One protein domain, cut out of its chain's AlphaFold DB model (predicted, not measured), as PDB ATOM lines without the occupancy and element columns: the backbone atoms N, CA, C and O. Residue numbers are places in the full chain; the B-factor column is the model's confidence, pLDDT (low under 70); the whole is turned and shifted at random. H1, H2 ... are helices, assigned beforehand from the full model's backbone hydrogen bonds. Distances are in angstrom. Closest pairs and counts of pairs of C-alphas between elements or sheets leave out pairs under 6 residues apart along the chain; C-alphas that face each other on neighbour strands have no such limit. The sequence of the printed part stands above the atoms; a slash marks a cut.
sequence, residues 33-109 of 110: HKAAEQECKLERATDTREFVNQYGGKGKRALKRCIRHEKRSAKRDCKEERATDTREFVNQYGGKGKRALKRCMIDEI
ATOM      1  N   HIS A  33     159.718 202.665 165.999       96.00
ATOM      2  CA  HIS A  33     159.322 201.454 166.718       96.00
ATOM      3  C   HIS A  33     159.455 200.172 165.889       96.00
ATOM      4  O   HIS A  33     159.892 199.171 166.440       96.00
ATOM      5  N   LYS A  34     159.081 200.205 164.604       96.75
ATOM      6  CA  LYS A  34     159.207 199.056 163.702       96.75
ATOM      7  C   LYS A  34     160.672 198.727 163.429       96.75
ATOM      8  O   LYS A  34     160.999 197.552 163.455       96.75
ATOM      9  N   ALA A  35     161.522 199.742 163.239       96.25
ATOM     10  CA  ALA A  35     162.967 199.548 163.096       96.25
ATOM     11  C   ALA A  35     163.544 198.844 164.338       96.25
ATOM     12  O   ALA A  35     164.067 197.744 164.230       96.25
ATOM     13  N   ALA A  36     163.281 199.388 165.532       97.31
ATOM     14  CA  ALA A  36     163.737 198.785 166.789       97.31
ATOM     15  C   ALA A  36     163.177 197.375 167.018       97.31
ATOM     16  O   ALA A  36     163.833 196.516 167.589       97.31
ATOM     17  N   GLU A  37     161.928 197.120 166.624       97.31
ATOM     18  CA  GLU A  37     161.345 195.786 166.744       97.31
ATOM     19  C   GLU A  37     161.998 194.780 165.795       97.31
ATOM     20  O   GLU A  37     162.148 193.621 166.178       97.31
ATOM     21  N   GLN A  38     162.339 195.192 164.574       97.12
ATOM     22  CA  GLN A  38     163.034 194.345 163.607       97.12
ATOM     23  C   GLN A  38     164.431 193.995 164.111       97.12
ATOM     24  O   GLN A  38     164.734 192.806 164.194       97.12
ATOM     25  N   GLU A  39     165.189 194.994 164.560       96.88
ATOM     26  CA  GLU A  39     166.542 194.798 165.083       96.88
ATOM     27  C   GLU A  39     166.543 193.876 166.304       96.88
ATOM     28  O   GLU A  39     167.126 192.797 166.298       96.88
ATOM     29  N   CYS A  40     165.703 194.170 167.298       97.88
ATOM     30  CA  CYS A  40     165.585 193.316 168.476       97.88
ATOM     31  C   CYS A  40     165.049 191.903 168.184       97.88
ATOM     32  O   CYS A  40     165.214 190.989 168.997       97.88
ATOM     33  N   LYS A  41     164.314 191.697 167.082       97.50
ATOM     34  CA  LYS A  41     163.908 190.348 166.657       97.50
ATOM     35  C   LYS A  41     165.072 189.608 166.018       97.50
ATOM     36  O   LYS A  41     165.166 188.404 166.263       97.50
ATOM     37  N   LEU A  42     165.890 190.310 165.234       97.56
ATOM     38  CA  LEU A  42     167.099 189.785 164.622       97.56
ATOM     39  C   LEU A  42     168.098 189.388 165.707       97.56
ATOM     40  O   LEU A  42     168.351 188.196 165.834       97.56
ATOM     41  N   GLU A  43     168.494 190.311 166.587       97.12
ATOM     42  CA  GLU A  43     169.427 190.059 167.700       97.12
ATOM     43  C   GLU A  43     168.956 188.892 168.581       97.12
ATOM     44  O   GLU A  43     169.709 187.991 168.943       97.12
ATOM     45  N   ARG A  44     167.655 188.821 168.886       97.81
ATOM     46  CA  ARG A  44     167.107 187.694 169.656       97.81
ATOM     47  C   ARG A  44     167.254 186.348 168.936       97.81
ATOM     48  O   ARG A  44     167.337 185.311 169.604       97.81
ATOM     49  N   ALA A  45     167.193 186.343 167.608       97.38
ATOM     50  CA  ALA A  45     167.301 185.143 166.787       97.38
ATOM     51  C   ALA A  45     168.763 184.744 166.540       97.38
ATOM     52  O   ALA A  45     169.080 183.564 166.680       97.38
ATOM     53  N   THR A  46     169.633 185.705 166.226       97.06
ATOM     54  CA  THR A  46     171.038 185.488 165.849       97.06
ATOM     55  C   THR A  46     171.958 185.421 167.064       97.06
ATOM     56  O   THR A  46     172.773 184.509 167.166       97.06
ATOM     57  N   ASP A  47     171.734 186.284 168.054       96.06
ATOM     58  CA  ASP A  47     172.613 186.507 169.207       96.06
ATOM     59  C   ASP A  47     171.900 186.175 170.517       96.06
ATOM     60  O   ASP A  47     171.976 186.860 171.535       96.06
ATOM     61  N   THR A  48     171.196 185.043 170.501       96.44
ATOM     62  CA  THR A  48     170.351 184.543 171.593       96.44
ATOM     63  C   THR A  48     170.976 184.672 172.985       96.44
ATOM     64  O   THR A  48     170.272 185.027 173.932       96.44
ATOM     65  N   ARG A  49     172.257 184.309 173.144       97.56
ATOM     66  CA  ARG A  49     172.923 184.310 174.453       97.56
ATOM     67  C   ARG A  49     173.096 185.739 174.951       97.56
ATOM     68  O   ARG A  49     172.749 186.023 176.092       97.56
ATOM     69  N   GLU A  50     173.574 186.613 174.076       97.25
ATOM     70  CA  GLU A  50     173.786 188.022 174.382       97.25
ATOM     71  C   GLU A  50     172.457 188.710 174.685       97.25
ATOM     72  O   GLU A  50     172.289 189.311 175.743       97.25
ATOM     73  N   PHE A  51     171.446 188.471 173.850       98.06
ATOM     74  CA  PHE A  51     170.100 188.980 174.072       98.06
ATOM     75  C   PHE A  51     169.527 188.543 175.433       98.06
ATOM     76  O   PHE A  51     168.897 189.327 176.146       98.06
ATOM     77  N   VAL A  52     169.721 187.276 175.824       98.06
ATOM     78  CA  VAL A  52     169.261 186.769 177.127       98.06
ATOM     79  C   VAL A  52     170.018 187.427 178.277       98.06
ATOM     80  O   VAL A  52     169.369 187.788 179.261       98.06
ATOM     81  N   ASN A  53     171.332 187.603 178.150       98.12
ATOM     82  CA  ASN A  53     172.169 188.248 179.159       98.12
ATOM     83  C   ASN A  53     171.774 189.718 179.355       98.12
ATOM     84  O   ASN A  53     171.519 190.140 180.481       98.12
ATOM     85  N   GLN A  54     171.643 190.472 178.263       97.56
ATOM     86  CA  GLN A  54     171.309 191.896 178.300       97.56
ATOM     87  C   GLN A  54     169.855 192.148 178.715       97.56
ATOM     88  O   GLN A  54     169.559 193.050 179.503       97.56
ATOM     89  N   TYR A  55     168.914 191.349 178.201       97.62
ATOM     90  CA  TYR A  55     167.484 191.634 178.334       97.62
ATOM     91  C   TYR A  55     166.730 190.668 179.244       97.62
ATOM     92  O   TYR A  55     165.509 190.812 179.383       97.62
ATOM     93  N   GLY A  56     167.409 189.733 179.907       95.88
ATOM     94  CA  GLY A  56     166.844 188.854 180.934       95.88
ATOM     95  C   GLY A  56     165.821 187.851 180.393       95.88
ATOM     96  O   GLY A  56     164.745 187.694 180.978       95.88
ATOM     97  N   GLY A  57     166.103 187.242 179.236       96.19
ATOM     98  CA  GLY A  57     165.305 186.165 178.631       96.19
ATOM     99  C   GLY A  57     164.891 186.403 177.172       96.19
ATOM    100  O   GLY A  57     165.282 187.378 176.547       96.19
ATOM    101  N   LYS A  58     164.050 185.514 176.617       95.88
ATOM    102  CA  LYS A  58     163.575 185.573 175.209       95.88
ATOM    103  C   LYS A  58     162.123 186.033 175.026       95.88
ATOM    104  O   LYS A  58     161.647 186.235 173.904       95.88
ATOM    105  N   GLY A  59     161.389 186.165 176.130       96.62
ATOM    106  CA  GLY A  59     159.955 186.445 176.120       96.62
ATOM    107  C   GLY A  59     159.597 187.871 175.683       96.62
ATOM    108  O   GLY A  59     160.449 188.744 175.520       96.62
ATOM    109  N   LYS A  60     158.290 188.147 175.575       97.19
ATOM    110  CA  LYS A  60     157.759 189.464 175.164       97.19
ATOM    111  C   LYS A  60     158.276 190.627 176.025       97.19
ATOM    112  O   LYS A  60     158.437 191.734 175.521       97.19
ATOM    113  N   ARG A  61     158.525 190.401 177.322       98.06
ATOM    114  CA  ARG A  61     159.076 191.426 178.229       98.06
ATOM    115  C   ARG A  61     160.520 191.796 177.876       98.06
ATOM    116  O   ARG A  61     160.832 192.980 177.894       98.06
ATOM    117  N   ALA A  62     161.352 190.819 177.514       98.12
ATOM    118  CA  ALA A  62     162.726 191.057 177.075       98.12
ATOM    119  C   ALA A  62     162.754 191.817 175.741       98.12
ATOM    120  O   ALA A  62     163.395 192.856 175.647       98.12
ATOM    121  N   LEU A  63     161.920 191.412 174.775       98.25
ATOM    122  CA  LEU A  63     161.765 192.143 173.512       98.25
ATOM    123  C   LEU A  63     161.337 193.606 173.724       98.25
ATOM    124  O   LEU A  63     161.896 194.516 173.123       98.25
ATOM    125  N   LYS A  64     160.386 193.866 174.632       98.31
ATOM    126  CA  LYS A  64     159.991 195.242 174.984       98.31
ATOM    127  C   LYS A  64     161.122 196.046 175.639       98.31
ATOM    128  O   LYS A  64     161.136 197.268 175.483       98.31
ATOM    129  N   ARG A  65     162.015 195.397 176.396       98.56
ATOM    130  CA  ARG A  65     163.198 196.043 176.986       98.56
ATOM    131  C   ARG A  65     164.199 196.421 175.904       98.56
ATOM    132  O   ARG A  65     164.540 197.597 175.859       98.56
ATOM    133  N   CYS A  66     164.538 195.494 175.010       98.44
ATOM    134  CA  CYS A  66     165.394 195.771 173.857       98.44
ATOM    135  C   CYS A  66     164.851 196.944 173.035       98.44
ATOM    136  O   CYS A  66     165.489 197.982 172.934       98.44
ATOM    137  N   ILE A  67     163.580 196.895 172.618       98.25
ATOM    138  CA  ILE A  67     162.982 197.977 171.815       98.25
ATOM    139  C   ILE A  67     163.042 199.335 172.529       98.25
ATOM    140  O   ILE A  67     163.168 200.387 171.900       98.25
ATOM    141  N   ARG A  68     162.879 199.353 173.857       98.25
ATOM    142  CA  ARG A  68     163.000 200.589 174.639       98.25
ATOM    143  C   ARG A  68     164.448 201.067 174.695       98.25
ATOM    144  O   ARG A  68     164.647 202.281 174.670       98.25
ATOM    145  N   HIS A  69     165.394 200.141 174.820       98.19
ATOM    146  CA  HIS A  69     166.822 200.412 174.840       98.19
ATOM    147  C   HIS A  69     167.264 201.038 173.517       98.19
ATOM    148  O   HIS A  69     167.659 202.202 173.545       98.19
ATOM    149  N   GLU A  70     167.018 200.365 172.392       97.88
ATOM    150  CA  GLU A  70     167.341 200.841 171.037       97.88
ATOM    151  C   GLU A  70     166.830 202.258 170.792       97.88
ATOM    152  O   GLU A  70     167.566 203.203 170.524       97.88
ATOM    153  N   LYS A  71     165.533 202.471 171.038       98.12
ATOM    154  CA  LYS A  71     164.909 203.788 170.867       98.12
ATOM    155  C   LYS A  71     165.512 204.869 171.759       98.12
ATOM    156  O   LYS A  71     165.384 206.051 171.434       98.12
ATOM    157  N   ARG A  72     166.023 204.509 172.939       98.25
ATOM    158  CA  ARG A  72     166.616 205.464 173.879       98.25
ATOM    159  C   ARG A  72     168.054 205.778 173.488       98.25
ATOM    160  O   ARG A  72     168.384 206.961 173.555       98.25
ATOM    161  N   SER A  73     168.830 204.771 173.085       97.88
ATOM    162  CA  SER A  73     170.195 204.936 172.574       97.88
ATOM    163  C   SER A  73     170.170 205.823 171.340       97.88
ATOM    164  O   SER A  73     170.556 206.982 171.435       97.88
ATOM    165  N   ALA A  74     169.456 205.400 170.293       98.00
ATOM    166  CA  ALA A  74     169.349 206.153 169.050       98.00
ATOM    167  C   ALA A  74     168.847 207.591 169.246       98.00
ATOM    168  O   ALA A  74     169.252 208.525 168.568       98.00
ATOM    169  N   LYS A  75     167.945 207.827 170.211       98.19
ATOM    170  CA  LYS A  75     167.497 209.194 170.521       98.19
ATOM    171  C   LYS A  75     168.588 210.043 171.171       98.19
ATOM    172  O   LYS A  75     168.565 211.258 170.975       98.19
ATOM    173  N   ARG A  76     169.399 209.459 172.054       98.44
ATOM    174  CA  ARG A  76     170.515 210.144 172.715       98.44
ATOM    175  C   ARG A  76     171.567 210.482 171.667       98.44
ATOM    176  O   ARG A  76     171.870 211.660 171.531       98.44
ATOM    177  N   ASP A  77     171.971 209.494 170.884       98.00
ATOM    178  CA  ASP A  77     173.075 209.596 169.930       98.00
ATOM    179  C   ASP A  77     172.708 210.603 168.820       98.00
ATOM    180  O   ASP A  77     173.329 211.655 168.692       98.00
ATOM    181  N   CYS A  78     171.521 210.479 168.214       98.00
ATOM    182  CA  CYS A  78     171.019 211.481 167.262       98.00
ATOM    183  C   CYS A  78     170.767 212.881 167.847       98.00
ATOM    184  O   CYS A  78     170.625 213.863 167.112       98.00
ATOM    185  N   LYS A  79     170.572 213.013 169.166       98.00
ATOM    186  CA  LYS A  79     170.469 214.339 169.795       98.00
ATOM    187  C   LYS A  79     171.840 214.972 169.963       98.00
ATOM    188  O   LYS A  79     171.910 216.195 169.847       98.00
ATOM    189  N   GLU A  80     172.834 214.157 170.279       98.25
ATOM    190  CA  GLU A  80     174.228 214.543 170.405       98.25
ATOM    191  C   GLU A  80     174.765 214.988 169.050       98.25
ATOM    192  O   GLU A  80     175.073 216.167 168.926       98.25
ATOM    193  N   GLU A  81     174.669 214.160 168.008       97.31
ATOM    194  CA  GLU A  81     175.085 214.526 166.643       97.31
ATOM    195  C   GLU A  81     174.412 215.806 166.146       97.31
ATOM    196  O   GLU A  81     175.028 216.703 165.574       97.31
ATOM    197  N   ARG A  82     173.110 215.954 166.409       97.69
ATOM    198  CA  ARG A  82     172.387 217.174 166.036       97.69
ATOM    199  C   ARG A  82     172.931 218.416 166.749       97.69
ATOM    200  O   ARG A  82     172.777 219.524 166.226       97.69
ATOM    201  N   ALA A  83     173.484 218.260 167.948       97.56
ATOM    202  CA  ALA A  83     174.065 219.342 168.735       97.56
ATOM    203  C   ALA A  83     175.528 219.614 168.355       97.56
ATOM    204  O   ALA A  83     175.875 220.782 168.183       97.56
ATOM    205  N   THR A  84     176.345 218.573 168.192       97.12
ATOM    206  CA  THR A  84     177.793 218.659 167.938       97.12
ATOM    207  C   THR A  84     178.103 218.891 166.464       97.12
ATOM    208  O   THR A  84     178.856 219.800 166.127       97.12
ATOM    209  N   ASP A  85     177.413 218.181 165.574       95.88
ATOM    210  CA  ASP A  85     177.681 218.123 164.134       95.88
ATOM    211  C   ASP A  85     176.487 218.653 163.343       95.88
ATOM    212  O   ASP A  85     176.032 218.108 162.339       95.88
ATOM    213  N   THR A  86     175.967 219.790 163.807       96.44
ATOM    214  CA  THR A  86     174.740 220.426 163.308       96.44
ATOM    215  C   THR A  86     174.661 220.511 161.778       96.44
ATOM    216  O   THR A  86     173.574 220.340 161.224       96.44
ATOM    217  N   ARG A  87     175.768 220.839 161.099       97.31
ATOM    218  CA  ARG A  87     175.788 220.997 159.639       97.31
ATOM    219  C   ARG A  87     175.628 219.646 158.953       97.31
ATOM    220  O   ARG A  87     174.792 219.533 158.063       97.31
ATOM    221  N   GLU A  88     176.372 218.646 159.413       96.88
ATOM    222  CA  GLU A  88     176.307 217.288 158.878       96.88
ATOM    223  C   GLU A  88     174.924 216.683 159.110       96.88
ATOM    224  O   GLU A  88     174.258 216.264 158.168       96.88
ATOM    225  N   PHE A  89     174.404 216.815 160.331       97.31
ATOM    226  CA  PHE A  89     173.060 216.368 160.670       97.31
ATOM    227  C   PHE A  89     171.984 216.993 159.764       97.31
ATOM    228  O   PHE A  89     171.047 216.323 159.321       97.31
ATOM    229  N   VAL A  90     172.079 218.301 159.490       97.75
ATOM    230  CA  VAL A  90     171.129 218.992 158.605       97.75
ATOM    231  C   VAL A  90     171.250 218.490 157.169       97.75
ATOM    232  O   VAL A  90     170.207 218.268 156.548       97.75
ATOM    233  N   ASN A  91     172.474 218.300 156.674       97.44
ATOM    234  CA  ASN A  91     172.740 217.795 155.329       97.44
ATOM    235  C   ASN A  91     172.185 216.376 155.149       97.44
ATOM    236  O   ASN A  91     171.481 216.114 154.177       97.44
ATOM    237  N   GLN A  92     172.433 215.493 156.116       96.62
ATOM    238  CA  GLN A  92     172.043 214.088 156.048       96.62
ATOM    239  C   GLN A  92     170.533 213.885 156.251       96.62
ATOM    240  O   GLN A  92     169.890 213.128 155.524       96.62
ATOM    241  N   TYR A  93     169.922 214.590 157.212       95.88
ATOM    242  CA  TYR A  93     168.539 214.312 157.635       95.88
ATOM    243  C   TYR A  93     167.505 215.371 157.212       95.88
ATOM    244  O   TYR A  93     166.295 215.224 157.481       95.88
ATOM    245  N   GLY A  94     167.952 216.416 156.511       94.44
ATOM    246  CA  GLY A  94     167.111 217.455 155.917       94.44
ATOM    247  C   GLY A  94     166.525 218.423 156.947       94.44
ATOM    248  O   GLY A  94     165.333 218.739 156.893       94.44
ATOM    249  N   GLY A  95     167.330 218.839 157.931       95.31
ATOM    250  CA  GLY A  95     166.976 219.850 158.939       95.31
ATOM    251  C   GLY A  95     167.176 219.406 160.393       95.31
ATOM    252  O   GLY A  95     167.700 218.337 160.670       95.31
ATOM    253  N   LYS A  96     166.724 220.224 161.358       95.06
ATOM    254  CA  LYS A  96     166.866 219.939 162.811       95.06
ATOM    255  C   LYS A  96     165.573 219.503 163.509       95.06
ATOM    256  O   LYS A  96     165.565 219.209 164.708       95.06
ATOM    257  N   GLY A  97     164.458 219.496 162.781       95.00
ATOM    258  CA  GLY A  97     163.124 219.251 163.329       95.00
ATOM    259  C   GLY A  97     162.873 217.798 163.755       95.00
ATOM    260  O   GLY A  97     163.676 216.898 163.527       95.00
ATOM    261  N   LYS A  98     161.690 217.542 164.332       95.31
ATOM    262  CA  LYS A  98     161.283 216.202 164.804       95.31
ATOM    263  C   LYS A  98     161.331 215.126 163.709       95.31
ATOM    264  O   LYS A  98     161.567 213.967 164.022       95.31
ATOM    265  N   ARG A  99     161.073 215.488 162.444       95.75
ATOM    266  CA  ARG A  99     161.136 214.554 161.305       95.75
ATOM    267  C   ARG A  99     162.573 214.138 160.985       95.75
ATOM    268  O   ARG A  99     162.803 212.953 160.804       95.75
ATOM    269  N   ALA A 100     163.514 215.082 160.993       96.44
ATOM    270  CA  ALA A 100     164.935 214.790 160.822       96.44
ATOM    271  C   ALA A 100     165.460 213.912 161.966       96.44
ATOM    272  O   ALA A 100     166.046 212.871 161.710       96.44
ATOM    273  N   LEU A 101     165.102 214.231 163.218       97.00
ATOM    274  CA  LEU A 101     165.446 213.381 164.363       97.00
ATOM    275  C   LEU A 101     164.880 211.961 164.234       97.00
ATOM    276  O   LEU A 101     165.565 211.003 164.554       97.00
ATOM    277  N   LYS A 102     163.641 211.800 163.751       96.50
ATOM    278  CA  LYS A 102     163.083 210.465 163.490       96.50
ATOM    279  C   LYS A 102     163.851 209.716 162.403       96.50
ATOM    280  O   LYS A 102     163.969 208.510 162.536       96.50
ATOM    281  N   ARG A 103     164.312 210.403 161.352       96.25
ATOM    282  CA  ARG A 103     165.119 209.795 160.286       96.25
ATOM    283  C   ARG A 103     166.464 209.321 160.817       96.25
ATOM    284  O   ARG A 103     166.741 208.148 160.644       96.25
ATOM    285  N   CYS A 104     167.177 210.172 161.554       97.38
ATOM    286  CA  CYS A 104     168.400 209.766 162.244       97.38
ATOM    287  C   CYS A 104     168.150 208.550 163.136       97.38
ATOM    288  O   CYS A 104     168.777 207.524 162.967       97.38
ATOM    289  N   MET A 105     167.124 208.588 163.994       97.56
ATOM    290  CA  MET A 105     166.828 207.451 164.871       97.56
ATOM    291  C   MET A 105     166.445 206.163 164.130       97.56
ATOM    292  O   MET A 105     166.451 205.102 164.732       97.56
ATOM    293  N   ILE A 106     165.960 206.251 162.894       96.19
ATOM    294  CA  ILE A 106     165.658 205.075 162.075       96.19
ATOM    295  C   ILE A 106     166.940 204.537 161.433       96.19
ATOM    296  O   ILE A 106     167.008 203.339 161.193       96.19
ATOM    297  N   ASP A 107     167.893 205.415 161.129       95.75
ATOM    298  CA  ASP A 107     169.201 205.076 160.574       95.75
ATOM    299  C   ASP A 107     170.102 204.444 161.636       95.75
ATOM    300  O   ASP A 107     170.594 203.348 161.435       95.75
ATOM    301  N   GLU A 108     170.159 205.057 162.817       95.94
ATOM    302  CA  GLU A 108     170.964 204.632 163.971       95.94
ATOM    303  C   GLU A 108     170.565 203.267 164.562       95.94
ATOM    304  O   GLU A 108     171.305 202.677 165.331       95.94
ATOM    305  N   ILE A 109     169.362 202.772 164.257       95.19
ATOM    306  CA  ILE A 109     168.865 201.474 164.753       95.19
ATOM    307  C   ILE A 109     169.199 200.325 163.776       95.19
ATOM    308  O   ILE A 109     168.830 199.185 164.041       95.19
TER     309      ILE A 109
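This is residues 33 to 109 of the 110 residues of an uncharacterized protein of Acidobacteria bacterium (UniProt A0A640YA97). One long helix, H3, makes the spine of a rod, with four shorter helices packed along it: H2 by its first residues, H1 by residues 63 to 71, H5 by residues 71 to 79, and H4 at the corner by its last residues. H1 and H5 cross H3 steeply on the same side of it, and the first turn of H1 and the last turn of H5 come near each other beside the middle of H3, while H2 and H4 lie toward opposite ends of the rod. The 77 printed residues hold five named helices, H1 to H5 in that order, and no named strand; the class is all helix. The whole is only just loose, close to compact, with a radius of gyration of the C-alphas of 14.2 A and spans of 41 by 20 by 18 A.

H1, residues 33 to 46, and H2, residues 48 to 55, only just touch, only at the corner by their link, with 3 pairs of C-alphas within 8 A; the closest are those of Arg 44 and Phe 51, 5.5 A apart. H3, residues 60 to 84, is the hub and touches the four other helices. With its residues 63 to 71 alone it touches H1, opposite ways at a steep tilt of 60 degrees; the closest C-alphas are those of Ala 36 and Ile 67, 5.1 A apart. With residues 62 to 66 alone it touches H2, only just about perpendicular at 72 degrees, the closest C-alphas being those of Tyr 55 and Ala 62, 5.0 A apart. H4, residues 86 to 93, only just touches H3, only at the corner, with 3 pairs of C-alphas within 8 A; the closest are those of Arg 82 and Phe 89, 5.5 A apart. H5, residues 98 to 107, touches residues 71 to 79 of H3, opposite ways at a steep tilt of 63 degrees; the closest C-alphas, of Ala 74 and Met 105, are 5.1 A apart. H4 and H5 touch, only just about perpendicular at 73 degrees, with the C-alphas of Tyr 93 and Ala 100 closest at 4.8 A. H1 and H5 are close but not clearly touching, at a shallow tilt of 14 degrees and the same way; the C-alphas of Ala 35 and Ile 106 are closest at 6.2 A. H1 and H4, H2 and H4, and H2 and H5 are apart. The helix packing is mostly crossed, the lines of touching helices standing at wide angles. In H1, H2, H3, H4 and H5 every O i to N i+4 pair is within hydrogen-bond range.

H1 begins at C-alpha 33, (159.322, 201.454, 166.718), and measures 19.8 A from first to last C-alpha; H2 measures 10.2 A. H3 measures 36.1 A, from C-alpha 60 at (157.759, 189.464, 175.164) to C-alpha 84. H4 measures 10.4 A, and H5 measures 14.3 A and ends at C-alpha 107, (169.201, 205.076, 160.574).

The two C-alphas farthest apart are those of Gly 59 and Arg 87, 41.4 A. The printed part has no cut, and its four links are tight. The mean pLDDT of the printed part is 97.1, and no printed residue is under 70.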